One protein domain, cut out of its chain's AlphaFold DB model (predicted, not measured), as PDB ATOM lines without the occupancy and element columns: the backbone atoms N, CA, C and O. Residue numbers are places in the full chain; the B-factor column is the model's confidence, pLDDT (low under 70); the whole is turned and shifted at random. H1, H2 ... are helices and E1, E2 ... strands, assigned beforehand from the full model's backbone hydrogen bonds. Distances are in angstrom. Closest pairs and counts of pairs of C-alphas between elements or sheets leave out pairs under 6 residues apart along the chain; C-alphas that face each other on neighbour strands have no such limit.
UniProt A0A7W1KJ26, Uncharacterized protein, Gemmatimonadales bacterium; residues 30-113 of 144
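Overview. This is residues 30 to 113 of the 144 residues of an uncharacterized protein of Gemmatimonadales bacterium (UniProt A0A7W1KJ26). A strongly twisted sheet of five antiparallel strands, in the order E3 E2 E1 E5 E4, has one helix, H1, packed over one face, making two layers. The 84 printed residues, of mixed class, run E1 E2 E3 H1 E4 E5. The whole is compact, radius of gyration of the C-alphas 12.7 A, spanning 39 by 24 by 21 A.

Along the chain. E1, residues 31 to 40, starts at C-alpha (118.924, 21.567, 2.541) and measures 29.4 A. E2 is residues 53 to 59, 18.6 A; E3, 64 to 70, 19.6 A; E4, 87 to 93, 18.0 A. E5, 100 to 107, measures 22.2 A and ends at C-alpha (116.919, 25.306, 0.190). H1, 73 to 83, measures 15.2 A.

Arrangement. E1, E2 and E3 form a meander of two hairpins, each strand the antiparallel neighbour of the one before, with N 54 and O 39 2.8 A apart and N 55 and O 68 2.8 A. Antiparallel E1 and E5 have N 32 and O 106 at 2.8 A; the hairpin E4 and E5, N 101 and O 92 at 2.8 A. H1 is on the sheet, with every O i to N i+4 pair within hydrogen-bond range; its closest C-alpha to E4 is Val 81, 6.0 A from Val 87.

Size, cuts and confidence. The printed part has no cut. The 12-residue link E1 to E2 is long. Residues 112 to 113 have pLDDT under 70.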
ATOM      1  N   ARG A  30     119.641  25.511   5.153       81.31
ATOM      2  CA  ARG A  30     119.235  24.112   5.380       81.31
ATOM      3  C   ARG A  30     118.718  23.497   4.078       81.31
ATOM      4  O   ARG A  30     117.781  24.019   3.480       81.31
ATOM      5  N   MET A  31     119.317  22.375   3.694       86.44
ATOM      6  CA  MET A  31     118.924  21.567   2.541       86.44
ATOM      7  C   MET A  31     117.646  20.764   2.833       86.44
ATOM      8  O   MET A  31     117.498  20.181   3.912       86.44
ATOM      9  N   HIS A  32     116.752  20.702   1.851       90.00
ATOM     10  CA  HIS A  32     115.544  19.889   1.816       90.00
ATOM     11  C   HIS A  32     115.551  19.033   0.548       90.00
ATOM     12  O   HIS A  32     115.879  19.526  -0.527       90.00
ATOM     13  N   LEU A  33     115.174  17.760   0.679       93.12
ATOM     14  CA  LEU A  33     114.886  16.921  -0.481       93.12
ATOM     15  C   LEU A  33     113.402  17.042  -0.812       93.12
ATOM     16  O   LEU A  33     112.557  16.849   0.066       93.12
ATOM     17  N   VAL A  34     113.100  17.366  -2.063       94.06
ATOM     18  CA  VAL A  34     111.739  17.404  -2.593       94.06
ATOM     19  C   VAL A  34     111.595  16.256  -3.577       94.06
ATOM     20  O   VAL A  34     112.322  16.185  -4.563       94.06
ATOM     21  N   VAL A  35     110.659  15.358  -3.286       96.50
ATOM     22  CA  VAL A  35     110.314  14.249  -4.174       96.50
ATOM     23  C   VAL A  35     109.099  14.661  -4.989       96.50
ATOM     24  O   VAL A  35     108.034  14.938  -4.427       96.50
ATOM     25  N   VAL A  36     109.274  14.715  -6.303       97.00
ATOM     26  CA  VAL A  36     108.214  14.972  -7.273       97.00
ATOM     27  C   VAL A  36     107.915  13.666  -7.988       97.00
ATOM     28  O   VAL A  36     108.796  13.073  -8.604       97.00
ATOM     29  N   VAL A  37     106.664  13.223  -7.905       97.31
ATOM     30  CA  VAL A  37     106.184  12.072  -8.673       97.31
ATOM     31  C   VAL A  37     105.387  12.556  -9.868       97.31
ATOM     32  O   VAL A  37     104.569  13.471  -9.743       97.31
ATOM     33  N   THR A  38     105.615  11.942 -11.020       97.31
ATOM     34  CA  THR A  38     104.899  12.257 -12.254       97.31
ATOM     35  C   THR A  38     103.960  11.120 -12.640       97.31
ATOM     36  O   THR A  38     104.117   9.975 -12.212       97.31
ATOM     37  N   ARG A  39     102.940  11.440 -13.430       96.00
ATOM     38  CA  ARG A  39     102.033  10.477 -14.058       96.00
ATOM     39  C   ARG A  39     101.459  11.073 -15.335       96.00
ATOM     40  O   ARG A  39     101.337  12.291 -15.437       96.00
ATOM     41  N   GLY A  40     100.983  10.223 -16.237       95.38
ATOM     42  CA  GLY A  40     100.171  10.683 -17.362       95.38
ATOM     43  C   GLY A  40      98.862  11.352 -16.914       95.38
ATOM     44  O   GLY A  40      98.263  10.980 -15.889       95.38
ATOM     45  N   VAL A  41      98.412  12.325 -17.707       94.06
ATOM     46  CA  VAL A  41      97.077  12.934 -17.607       94.06
ATOM     47  C   VAL A  41      95.998  11.865 -17.810       94.06
ATOM     48  O   VAL A  41      96.086  10.986 -18.668       94.06
ATOM     49  N   ARG A  42      94.956  11.930 -16.988       92.56
ATOM     50  CA  ARG A  42      93.778  11.062 -17.006       92.56
ATOM     51  C   ARG A  42      92.559  11.871 -17.443       92.56
ATOM     52  O   ARG A  42      92.504  13.065 -17.176       92.56
ATOM     53  N   PRO A  43      91.506  11.228 -17.978       87.75
ATOM     54  CA  PRO A  43      90.284  11.931 -18.386       87.75
ATOM     55  C   PRO A  43      89.576  12.718 -17.270       87.75
ATOM     56  O   PRO A  43      88.771  13.596 -17.554       87.75
ATOM     57  N   ALA A  44      89.830  12.372 -16.004       89.50
ATOM     58  CA  ALA A  44      89.273  13.077 -14.850       89.50
ATOM     59  C   ALA A  44      90.063  14.342 -14.471       89.50
ATOM     60  O   ALA A  44      89.559  15.166 -13.704       89.50
ATOM     61  N   ASP A  45      91.287  14.492 -14.978       88.19
ATOM     62  CA  ASP A  45      92.097  15.675 -14.741       88.19
ATOM     63  C   ASP A  45      91.546  16.808 -15.607       88.19
ATOM     64  O   ASP A  45      91.309  16.641 -16.804       88.19
ATOM     65  N   LYS A  46      91.323  17.980 -15.010       86.50
ATOM     66  CA  LYS A  46      90.888  19.185 -15.733       86.50
ATOM     67  C   LYS A  46      92.081  19.826 -16.449       86.50
ATOM     68  O   LYS A  46      92.440  20.965 -16.172       86.50
ATOM     69  N   ALA A  47      92.725  19.040 -17.297       87.12
ATOM     70  CA  ALA A  47      93.975  19.361 -17.951       87.12
ATOM     71  C   ALA A  47      93.715  20.136 -19.260       87.12
ATOM     72  O   ALA A  47      92.828  19.741 -20.028       87.12
ATOM     73  N   PRO A  48      94.439  21.236 -19.527       86.69
ATOM     74  CA  PRO A  48      94.367  21.932 -20.809       86.69
ATOM     75  C   PRO A  48      94.740  21.022 -21.995       86.69
ATOM     76  O   PRO A  48      95.511  20.071 -21.825       86.69
ATOM     77  N   PRO A  49      94.241  21.298 -23.214       85.81
ATOM     78  CA  PRO A  49      94.681  20.586 -24.413       85.81
ATOM     79  C   PRO A  49      96.198  20.699 -24.608       85.81
ATOM     80  O   PRO A  49      96.758  21.762 -24.375       85.81
ATOM     81  N   GLY A  50      96.846  19.623 -25.061       85.31
ATOM     82  CA  GLY A  50      98.303  19.586 -25.272       85.31
ATOM     83  C   GLY A  50      99.101  19.109 -24.056       85.31
ATOM     84  O   GLY A  50     100.193  18.575 -24.225       85.31
ATOM     85  N   THR A  51      98.512  19.165 -22.858       91.06
ATOM     86  CA  THR A  51      99.171  18.668 -21.648       91.06
ATOM     87  C   THR A  51      99.170  17.141 -21.570       91.06
ATOM     88  O   THR A  51      98.189  16.477 -21.918       91.06
ATOM     89  N   THR A  52     100.275  16.562 -21.098       93.75
ATOM     90  CA  THR A  52     100.453  15.100 -21.047       93.75
ATOM     91  C   THR A  52     100.859  14.587 -19.670       93.75
ATOM     92  O   THR A  52     100.617  13.419 -19.356       93.75
ATOM     93  N   LEU A  53     101.391  15.461 -18.813       95.94
ATOM     94  CA  LEU A  53     102.013  15.103 -17.549       95.94
ATOM     95  C   LEU A  53     101.341  15.814 -16.375       95.94
ATOM     96  O   LEU A  53     101.117  17.020 -16.395       95.94
ATOM     97  N   VAL A  54     101.088  15.074 -15.302       96.38
ATOM     98  CA  VAL A  54     100.743  15.620 -13.989       96.38
ATOM     99  C   VAL A  54     101.885  15.324 -13.035       96.38
ATOM    100  O   VAL A  54     102.368  14.194 -12.969       96.38
ATOM    101  N   THR A  55     102.286  16.318 -12.257       96.75
ATOM    102  CA  THR A  55     103.280  16.170 -11.191       96.75
ATOM    103  C   THR A  55     102.641  16.427  -9.846       96.75
ATOM    104  O   THR A  55     101.728  17.243  -9.732       96.75
ATOM    105  N   ARG A  56     103.136  15.759  -8.809       96.75
ATOM    106  CA  ARG A  56     102.677  15.971  -7.442       96.75
ATOM    107  C   ARG A  56     103.838  15.899  -6.468       96.75
ATOM    108  O   ARG A  56     104.679  15.008  -6.561       96.75
ATOM    109  N   PHE A  57     103.860  16.815  -5.508       95.44
ATOM    110  CA  PHE A  57     104.897  16.868  -4.480       95.44
ATOM    111  C   PHE A  57     104.404  17.581  -3.219       95.44
ATOM    112  O   PHE A  57     103.403  18.303  -3.231       95.44
ATOM    113  N   TRP A  58     105.102  17.368  -2.107       93.81
ATOM    114  CA  TRP A  58     104.847  18.077  -0.856       93.81
ATOM    115  C   TRP A  58     105.686  19.353  -0.801       93.81
ATOM    116  O   TRP A  58     106.912  19.273  -0.840       93.81
ATOM    117  N   HIS A  59     105.052  20.521  -0.685       89.81
ATOM    118  CA  HIS A  59     105.753  21.804  -0.626       89.81
ATOM    119  C   HIS A  59     106.293  22.065   0.797       89.81
ATOM    120  O   HIS A  59     105.494  22.271   1.719       89.81
ATOM    121  N   PRO A  60     107.625  22.102   1.023       86.44
ATOM    122  CA  PRO A  60     108.197  22.168   2.373       86.44
ATOM    123  C   PRO A  60     107.887  23.445   3.159       86.44
ATOM    124  O   PRO A  60     107.884  23.396   4.383       86.44
ATOM    125  N   ARG A  61     107.626  24.581   2.496       83.94
ATOM    126  CA  ARG A  61     107.236  25.835   3.173       83.94
ATOM    127  C   ARG A  61     105.752  25.881   3.516       83.94
ATOM    128  O   ARG A  61     105.392  26.342   4.595       83.94
ATOM    129  N   ASP A  62     104.914  25.427   2.590       85.69
ATOM    130  CA  ASP A  62     103.457  25.586   2.701       85.69
ATOM    131  C   ASP A  62     102.814  24.418   3.445       85.69
ATOM    132  O   ASP A  62     101.642  24.489   3.804       85.69
ATOM    133  N   HIS A  63     103.576  23.339   3.660       87.12
ATOM    134  CA  HIS A  63     103.112  22.106   4.281       87.12
ATOM    135  C   HIS A  63     101.808  21.606   3.643       87.12
ATOM    136  O   HIS A  63     100.835  21.286   4.331       87.12
ATOM    137  N   LYS A  64     101.783  21.569   2.309       92.25
ATOM    138  CA  LYS A  64     100.646  21.089   1.525       92.25
ATOM    139  C   LYS A  64     101.117  20.314   0.304       92.25
ATOM    140  O   LYS A  64     102.237  20.497  -0.174       92.25
ATOM    141  N   TRP A  65     100.238  19.460  -0.203       94.19
ATOM    142  CA  TRP A  65     100.429  18.826  -1.502       94.19
ATOM    143  C   TRP A  65     100.129  19.832  -2.607       94.19
ATOM    144  O   TRP A  65      99.048  20.420  -2.611       94.19
ATOM    145  N   ASN A  66     101.064  19.976  -3.541       92.81
ATOM    146  CA  ASN A  66     100.867  20.704  -4.785       92.81
ATOM    147  C   ASN A  66     100.785  19.715  -5.944       92.81
ATOM    148  O   ASN A  66     101.459  18.680  -5.934       92.81
ATOM    149  N   GLU A  67      99.955  20.054  -6.923       94.75
ATOM    150  CA  GLU A  67      99.786  19.310  -8.164       94.75
ATOM    151  C   GLU A  67      99.827  20.300  -9.328       94.75
ATOM    152  O   GLU A  67      99.110  21.298  -9.300       94.75
ATOM    153  N   ASN A  68     100.682  20.026 -10.313       92.62
ATOM    154  CA  ASN A  68     100.868  20.860 -11.500       92.62
ATOM    155  C   ASN A  68     100.718  20.003 -12.759       92.62
ATOM    156  O   ASN A  68     101.047  18.813 -12.741       92.62
ATOM    157  N   ILE A  69     100.266  20.620 -13.845       93.56
ATOM    158  CA  ILE A  69     100.062  19.978 -15.143       93.56
ATOM    159  C   ILE A  69     101.067  20.575 -16.133       93.56
ATOM    160  O   ILE A  69     101.257  21.787 -16.136       93.56
ATOM    161  N   PHE A  70     101.700  19.732 -16.948       93.38
ATOM    162  CA  PHE A  70     102.709  20.125 -17.931       93.38
ATOM    163  C   PHE A  70     102.533  19.382 -19.259       93.38
ATOM    164  O   PHE A  70     101.937  18.301 -19.327       93.38
ATOM    165  N   ASP A  71     103.125  19.935 -20.311       92.69
ATOM    166  CA  ASP A  71     103.102  19.358 -21.663       92.69
ATOM    167  C   ASP A  71     104.086  18.206 -21.834       92.69
ATOM    168  O   ASP A  71     103.857  17.314 -22.648       92.69
ATOM    169  N   SER A  72     105.164  18.191 -21.047       93.00
ATOM    170  CA  SER A  72     106.179  17.136 -21.061       93.00
ATOM    171  C   SER A  72     107.007  17.113 -19.773       93.00
ATOM    172  O   SER A  72     106.984  18.056 -18.975       93.00
ATOM    173  N   LEU A  73     107.787  16.043 -19.591       93.81
ATOM    174  CA  LEU A  73     108.772  15.941 -18.510       93.81
ATOM    175  C   LEU A  73     109.854  17.022 -18.612       93.81
ATOM    176  O   LEU A  73     110.199  17.633 -17.604       93.81
ATOM    177  N   ASP A  74     110.338  17.302 -19.824       92.62
ATOM    178  CA  ASP A  74     111.348  18.337 -20.058       92.62
ATOM    179  C   ASP A  74     110.834  19.729 -19.677       92.62
ATOM    180  O   ASP A  74     111.569  20.515 -19.075       92.62
ATOM    181  N   HIS A  75     109.564  20.028 -19.977       91.19
ATOM    182  CA  HIS A  75     108.927  21.277 -19.557       91.19
ATOM    183  C   HIS A  75     108.893  21.377 -18.020       91.19
ATOM    184  O   HIS A  75     109.358  22.367 -17.452       91.19
ATOM    185  N   ALA A  76     108.445  20.321 -17.333       92.75
ATOM    186  CA  ALA A  76     108.405  20.290 -15.871       92.75
ATOM    187  C   ALA A  76     109.797  20.486 -15.238       92.75
ATOM    188  O   ALA A  76     109.952  21.264 -14.295       92.75
ATOM    189  N   LEU A  77     110.821  19.803 -15.764       92.50
ATOM    190  CA  LEU A  77     112.199  19.900 -15.279       92.50
ATOM    191  C   LEU A  77     112.752  21.322 -15.390       92.50
ATOM    192  O   LEU A  77     113.340  21.810 -14.426       92.50
ATOM    193  N   ARG A  78     112.532  21.996 -16.527       88.81
ATOM    194  CA  ARG A  78     112.948  23.395 -16.715       88.81
ATOM    195  C   ARG A  78     112.321  24.300 -15.662       88.81
ATOM    196  O   ARG A  78     113.046  25.029 -15.004       88.81
ATOM    197  N   LEU A  79     111.016  24.195 -15.411       87.56
ATOM    198  CA  LEU A  79     110.349  25.057 -14.426       87.56
ATOM    199  C   LEU A  79     110.809  24.791 -12.980       87.56
ATOM    200  O   LEU A  79     111.055  25.732 -12.221       87.56
ATOM    201  N   PHE A  80     110.997  23.530 -12.582       90.62
ATOM    202  CA  PHE A  80     111.524  23.228 -11.245       90.62
ATOM    203  C   PHE A  80     112.966  23.720 -11.053       90.62
ATOM    204  O   PHE A  80     113.315  24.204  -9.975       90.62
ATOM    205  N   VAL A  81     113.812  23.621 -12.077       87.69
ATOM    206  CA  VAL A  81     115.210  24.052 -11.974       87.69
ATOM    207  C   VAL A  81     115.338  25.568 -12.105       87.69
ATOM    208  O   VAL A  81     115.924  26.211 -11.234       87.69
ATOM    209  N   ASP A  82     114.769  26.147 -13.156       79.88
ATOM    210  CA  ASP A  82     114.999  27.540 -13.532       79.88
ATOM    211  C   ASP A  82     114.181  28.502 -12.666       79.88
ATOM    212  O   ASP A  82     114.729  29.463 -12.118       79.88
ATOM    213  N   GLU A  83     112.885  28.232 -12.481       76.75
ATOM    214  CA  GLU A  83     112.015  29.133 -11.716       76.75
ATOM    215  C   GLU A  83     112.109  28.881 -10.216       76.75
ATOM    216  O   GLU A  83     112.260  29.821  -9.428       76.75
ATOM    217  N   SER A  84     112.073  27.610  -9.802       79.50
ATOM    218  CA  SER A  84     112.141  27.274  -8.374       79.50
ATOM    219  C   SER A  84     113.577  27.273  -7.839       79.50
ATOM    220  O   SER A  84     113.778  27.317  -6.627       79.50
ATOM    221  N   GLY A  85     114.594  27.270  -8.710       83.56
ATOM    222  CA  GLY A  85     116.006  27.282  -8.314       83.56
ATOM    223  C   GLY A  85     116.495  25.965  -7.705       83.56
ATOM    224  O   GLY A  85     117.545  25.955  -7.046       83.56
ATOM    225  N   TRP A  86     115.727  24.885  -7.878       91.00
ATOM    226  CA  TRP A  86     116.022  23.568  -7.324       91.00
ATOM    227  C   TRP A  86     117.070  22.839  -8.164       91.00
ATOM    228  O   TRP A  86     117.243  23.089  -9.352       91.00
ATOM    229  N   VAL A  87     117.771  21.899  -7.545       91.06
ATOM    230  CA  VAL A  87     118.818  21.110  -8.198       91.06
ATOM    231  C   VAL A  87     118.348  19.671  -8.334       91.06
ATOM    232  O   VAL A  87     118.138  19.000  -7.325       91.06
ATOM    233  N   LEU A  88     118.213  19.170  -9.562       93.50
ATOM    234  CA  LEU A  88     117.895  17.761  -9.794       93.50
ATOM    235  C   LEU A  88     119.067  16.881  -9.328       93.50
ATOM    236  O   LEU A  88     120.205  17.050  -9.764       93.50
ATOM    237  N   ARG A  89     118.790  15.939  -8.425       92.94
ATOM    238  CA  ARG A  89     119.771  14.980  -7.893       92.94
ATOM    239  C   ARG A  89     119.608  13.597  -8.506       92.94
ATOM    240  O   ARG A  89     120.604  12.941  -8.794       92.94
ATOM    241  N   GLN A  90     118.370  13.173  -8.719       92.44
ATOM    242  CA  GLN A  90     118.055  11.861  -9.268       92.44
ATOM    243  C   GLN A  90     116.772  11.928 -10.087       92.44
ATOM    244  O   GLN A  90     115.824  12.610  -9.698       92.44
ATOM    245  N   GLN A  91     116.748  11.174 -11.180       94.88
ATOM    246  CA  GLN A  91     115.564  10.902 -11.975       94.88
ATOM    247  C   GLN A  91     115.465   9.394 -12.212       94.88
ATOM    248  O   GLN A  91     116.441   8.730 -12.562       94.88
ATOM    249  N   GLN A  92     114.278   8.840 -12.006       93.81
ATOM    250  CA  GLN A  92     114.018   7.419 -12.183       93.81
ATOM    251  C   GLN A  92     112.673   7.222 -12.871       93.81
ATOM    252  O   GLN A  92     111.661   7.745 -12.411       93.81
ATOM    253  N   ALA A  93     112.654   6.434 -13.945       94.31
ATOM    254  CA  ALA A  93     111.408   5.968 -14.545       94.31
ATOM    255  C   ALA A  93     110.761   4.882 -13.669       94.31
ATOM    256  O   ALA A  93     111.445   4.016 -13.115       94.31
ATOM    257  N   LEU A  94     109.438   4.933 -13.546       92.75
ATOM    258  CA  LEU A  94     108.620   3.955 -12.831       92.75
ATOM    259  C   LEU A  94     107.952   2.984 -13.823       92.75
ATOM    260  O   LEU A  94     108.093   3.110 -15.037       92.75
ATOM    261  N   ASP A  95     107.185   2.022 -13.307       92.38
ATOM    262  CA  ASP A  95     106.624   0.908 -14.095       92.38
ATOM    263  C   ASP A  95     105.514   1.306 -15.091       92.38
ATOM    264  O   ASP A  95     104.945   0.450 -15.772       92.38
ATOM    265  N   THR A  96     105.167   2.592 -15.179       87.88
ATOM    266  CA  THR A  96     104.109   3.087 -16.067       87.88
ATOM    267  C   THR A  96     104.598   4.235 -16.947       87.88
ATOM    268  O   THR A  96     105.400   5.044 -16.481       87.88
ATOM    269  N   PRO A  97     104.078   4.370 -18.184       87.94
ATOM    270  CA  PRO A  97     104.404   5.496 -19.055       87.94
ATOM    271  C   PRO A  97     104.172   6.842 -18.363       87.94
ATOM    272  O   PRO A  97     103.212   6.991 -17.601       87.94
ATOM    273  N   GLU A  98     105.047   7.807 -18.639       90.75
ATOM    274  CA  GLU A  98     105.029   9.156 -18.052       90.75
ATOM    275  C   GLU A  98     105.174   9.209 -16.524       90.75
ATOM    276  O   GLU A  98     105.070  10.285 -15.930       90.75
ATOM    277  N   ALA A  99     105.428   8.080 -15.856       94.38
ATOM    278  CA  ALA A  99     105.646   8.049 -14.420       94.38
ATOM    279  C   ALA A  99     107.133   8.030 -14.092       94.38
ATOM    280  O   ALA A  99     107.856   7.094 -14.427       94.38
ATOM    281  N   HIS A 100     107.560   9.071 -13.394       96.06
ATOM    282  CA  HIS A 100     108.918   9.266 -12.936       96.06
ATOM    283  C   HIS A 100     108.904   9.676 -11.469       96.06
ATOM    284  O   HIS A 100     107.987  10.354 -10.999       96.06
ATOM    285  N   GLU A 101     109.950   9.287 -10.754       96.44
ATOM    286  CA  GLU A 101     110.344   9.909  -9.501       96.44
ATOM    287  C   GLU A 101     111.516  10.851  -9.779       96.44
ATOM    288  O   GLU A 101     112.530  10.457 -10.359       96.44
ATOM    289  N   LEU A 102     111.364  12.104  -9.364       96.25
ATOM    290  CA  LEU A 102     112.379  13.141  -9.467       96.25
ATOM    291  C   LEU A 102     112.725  13.598  -8.052       96.25
ATOM    292  O   LEU A 102     111.846  14.015  -7.292       96.25
ATOM    293  N   ILE A 103     114.003  13.540  -7.697       94.81
ATOM    294  CA  ILE A 103     114.494  14.000  -6.400       94.81
ATOM    295  C   ILE A 103     115.278  15.280  -6.621       94.81
ATOM    296  O   ILE A 103     116.322  15.283  -7.278       94.81
ATOM    297  N   PHE A 104     114.790  16.355  -6.019       94.12
ATOM    298  CA  PHE A 104     115.426  17.659  -6.048       94.12
ATOM    299  C   PHE A 104     116.030  18.010  -4.696       94.12
ATOM    300  O   PHE A 104     115.449  17.752  -3.642       94.12
ATOM    301  N   GLU A 105     117.178  18.667  -4.730       92.56
ATOM    302  CA  GLU A 105     117.681  19.473  -3.630       92.56
ATOM    303  C   GLU A 105     117.111  20.888  -3.742       92.56
ATOM    304  O   GLU A 105     117.263  21.554  -4.765       92.56
ATOM    305  N   ALA A 106     116.505  21.358  -2.659       89.88
ATOM    306  CA  ALA A 106     116.015  22.719  -2.508       89.88
ATOM    307  C   ALA A 106     116.454  23.284  -1.154       89.88
ATOM    308  O   ALA A 106     116.707  22.545  -0.198       89.88
ATOM    309  N   ARG A 107     116.544  24.603  -1.041       85.06
ATOM    310  CA  ARG A 107     116.919  25.306   0.190       85.06
ATOM    311  C   ARG A 107     115.786  26.192   0.669       85.06
ATOM    312  O   ARG A 107     114.827  26.463  -0.048       85.06
ATOM    313  N   ARG A 108     115.870  26.640   1.923       74.44
ATOM    314  CA  ARG A 108     114.814  27.467   2.525       74.44
ATOM    315  C   ARG A 108     114.559  28.746   1.718       74.44
ATOM    316  O   ARG A 108     113.407  29.169   1.627       74.44
ATOM    317  N   GLU A 109     115.605  29.340   1.147       75.94
ATOM    318  CA  GLU A 109     115.503  30.558   0.339       75.94
ATOM    319  C   GLU A 109     114.731  30.313  -0.964       75.94
ATOM    320  O   GLU A 109     113.958  31.175  -1.384       75.94
ATOM    321  N   ASP A 110     114.868  29.122  -1.551       75.50
ATOM    322  CA  ASP A 110     114.193  28.738  -2.795       75.50
ATOM    323  C   ASP A 110     112.668  28.698  -2.614       75.50
ATOM    324  O   ASP A 110     111.924  29.101  -3.500       75.50
ATOM    325  N   PHE A 111     112.181  28.332  -1.424       72.69
ATOM    326  CA  PHE A 111     110.746  28.393  -1.119       72.69
ATOM    327  C   PHE A 111     110.249  29.799  -0.779       72.69
ATOM    328  O   PHE A 111     109.042  29.999  -0.657       72.69
ATOM    329  N   SER A 112     111.149  30.751  -0.528       67.62
ATOM    330  CA  SER A 112     110.803  32.121  -0.129       67.62
ATOM    331  C   SER A 112     110.701  33.095  -1.300       67.62
ATOM    332  O   SER A 112     110.162  34.185  -1.118       67.62
ATOM    333  N   ARG A 113     111.180  32.698  -2.486       65.75
ATOM    334  CA  ARG A 113     111.049  33.494  -3.706       65.75
ATOM    335  C   ARG A 113     109.566  33.669  -4.056       65.75
ATOM    336  O   ARG A 113     108.835  32.678  -4.037       65.75
TER     337      ARG A 113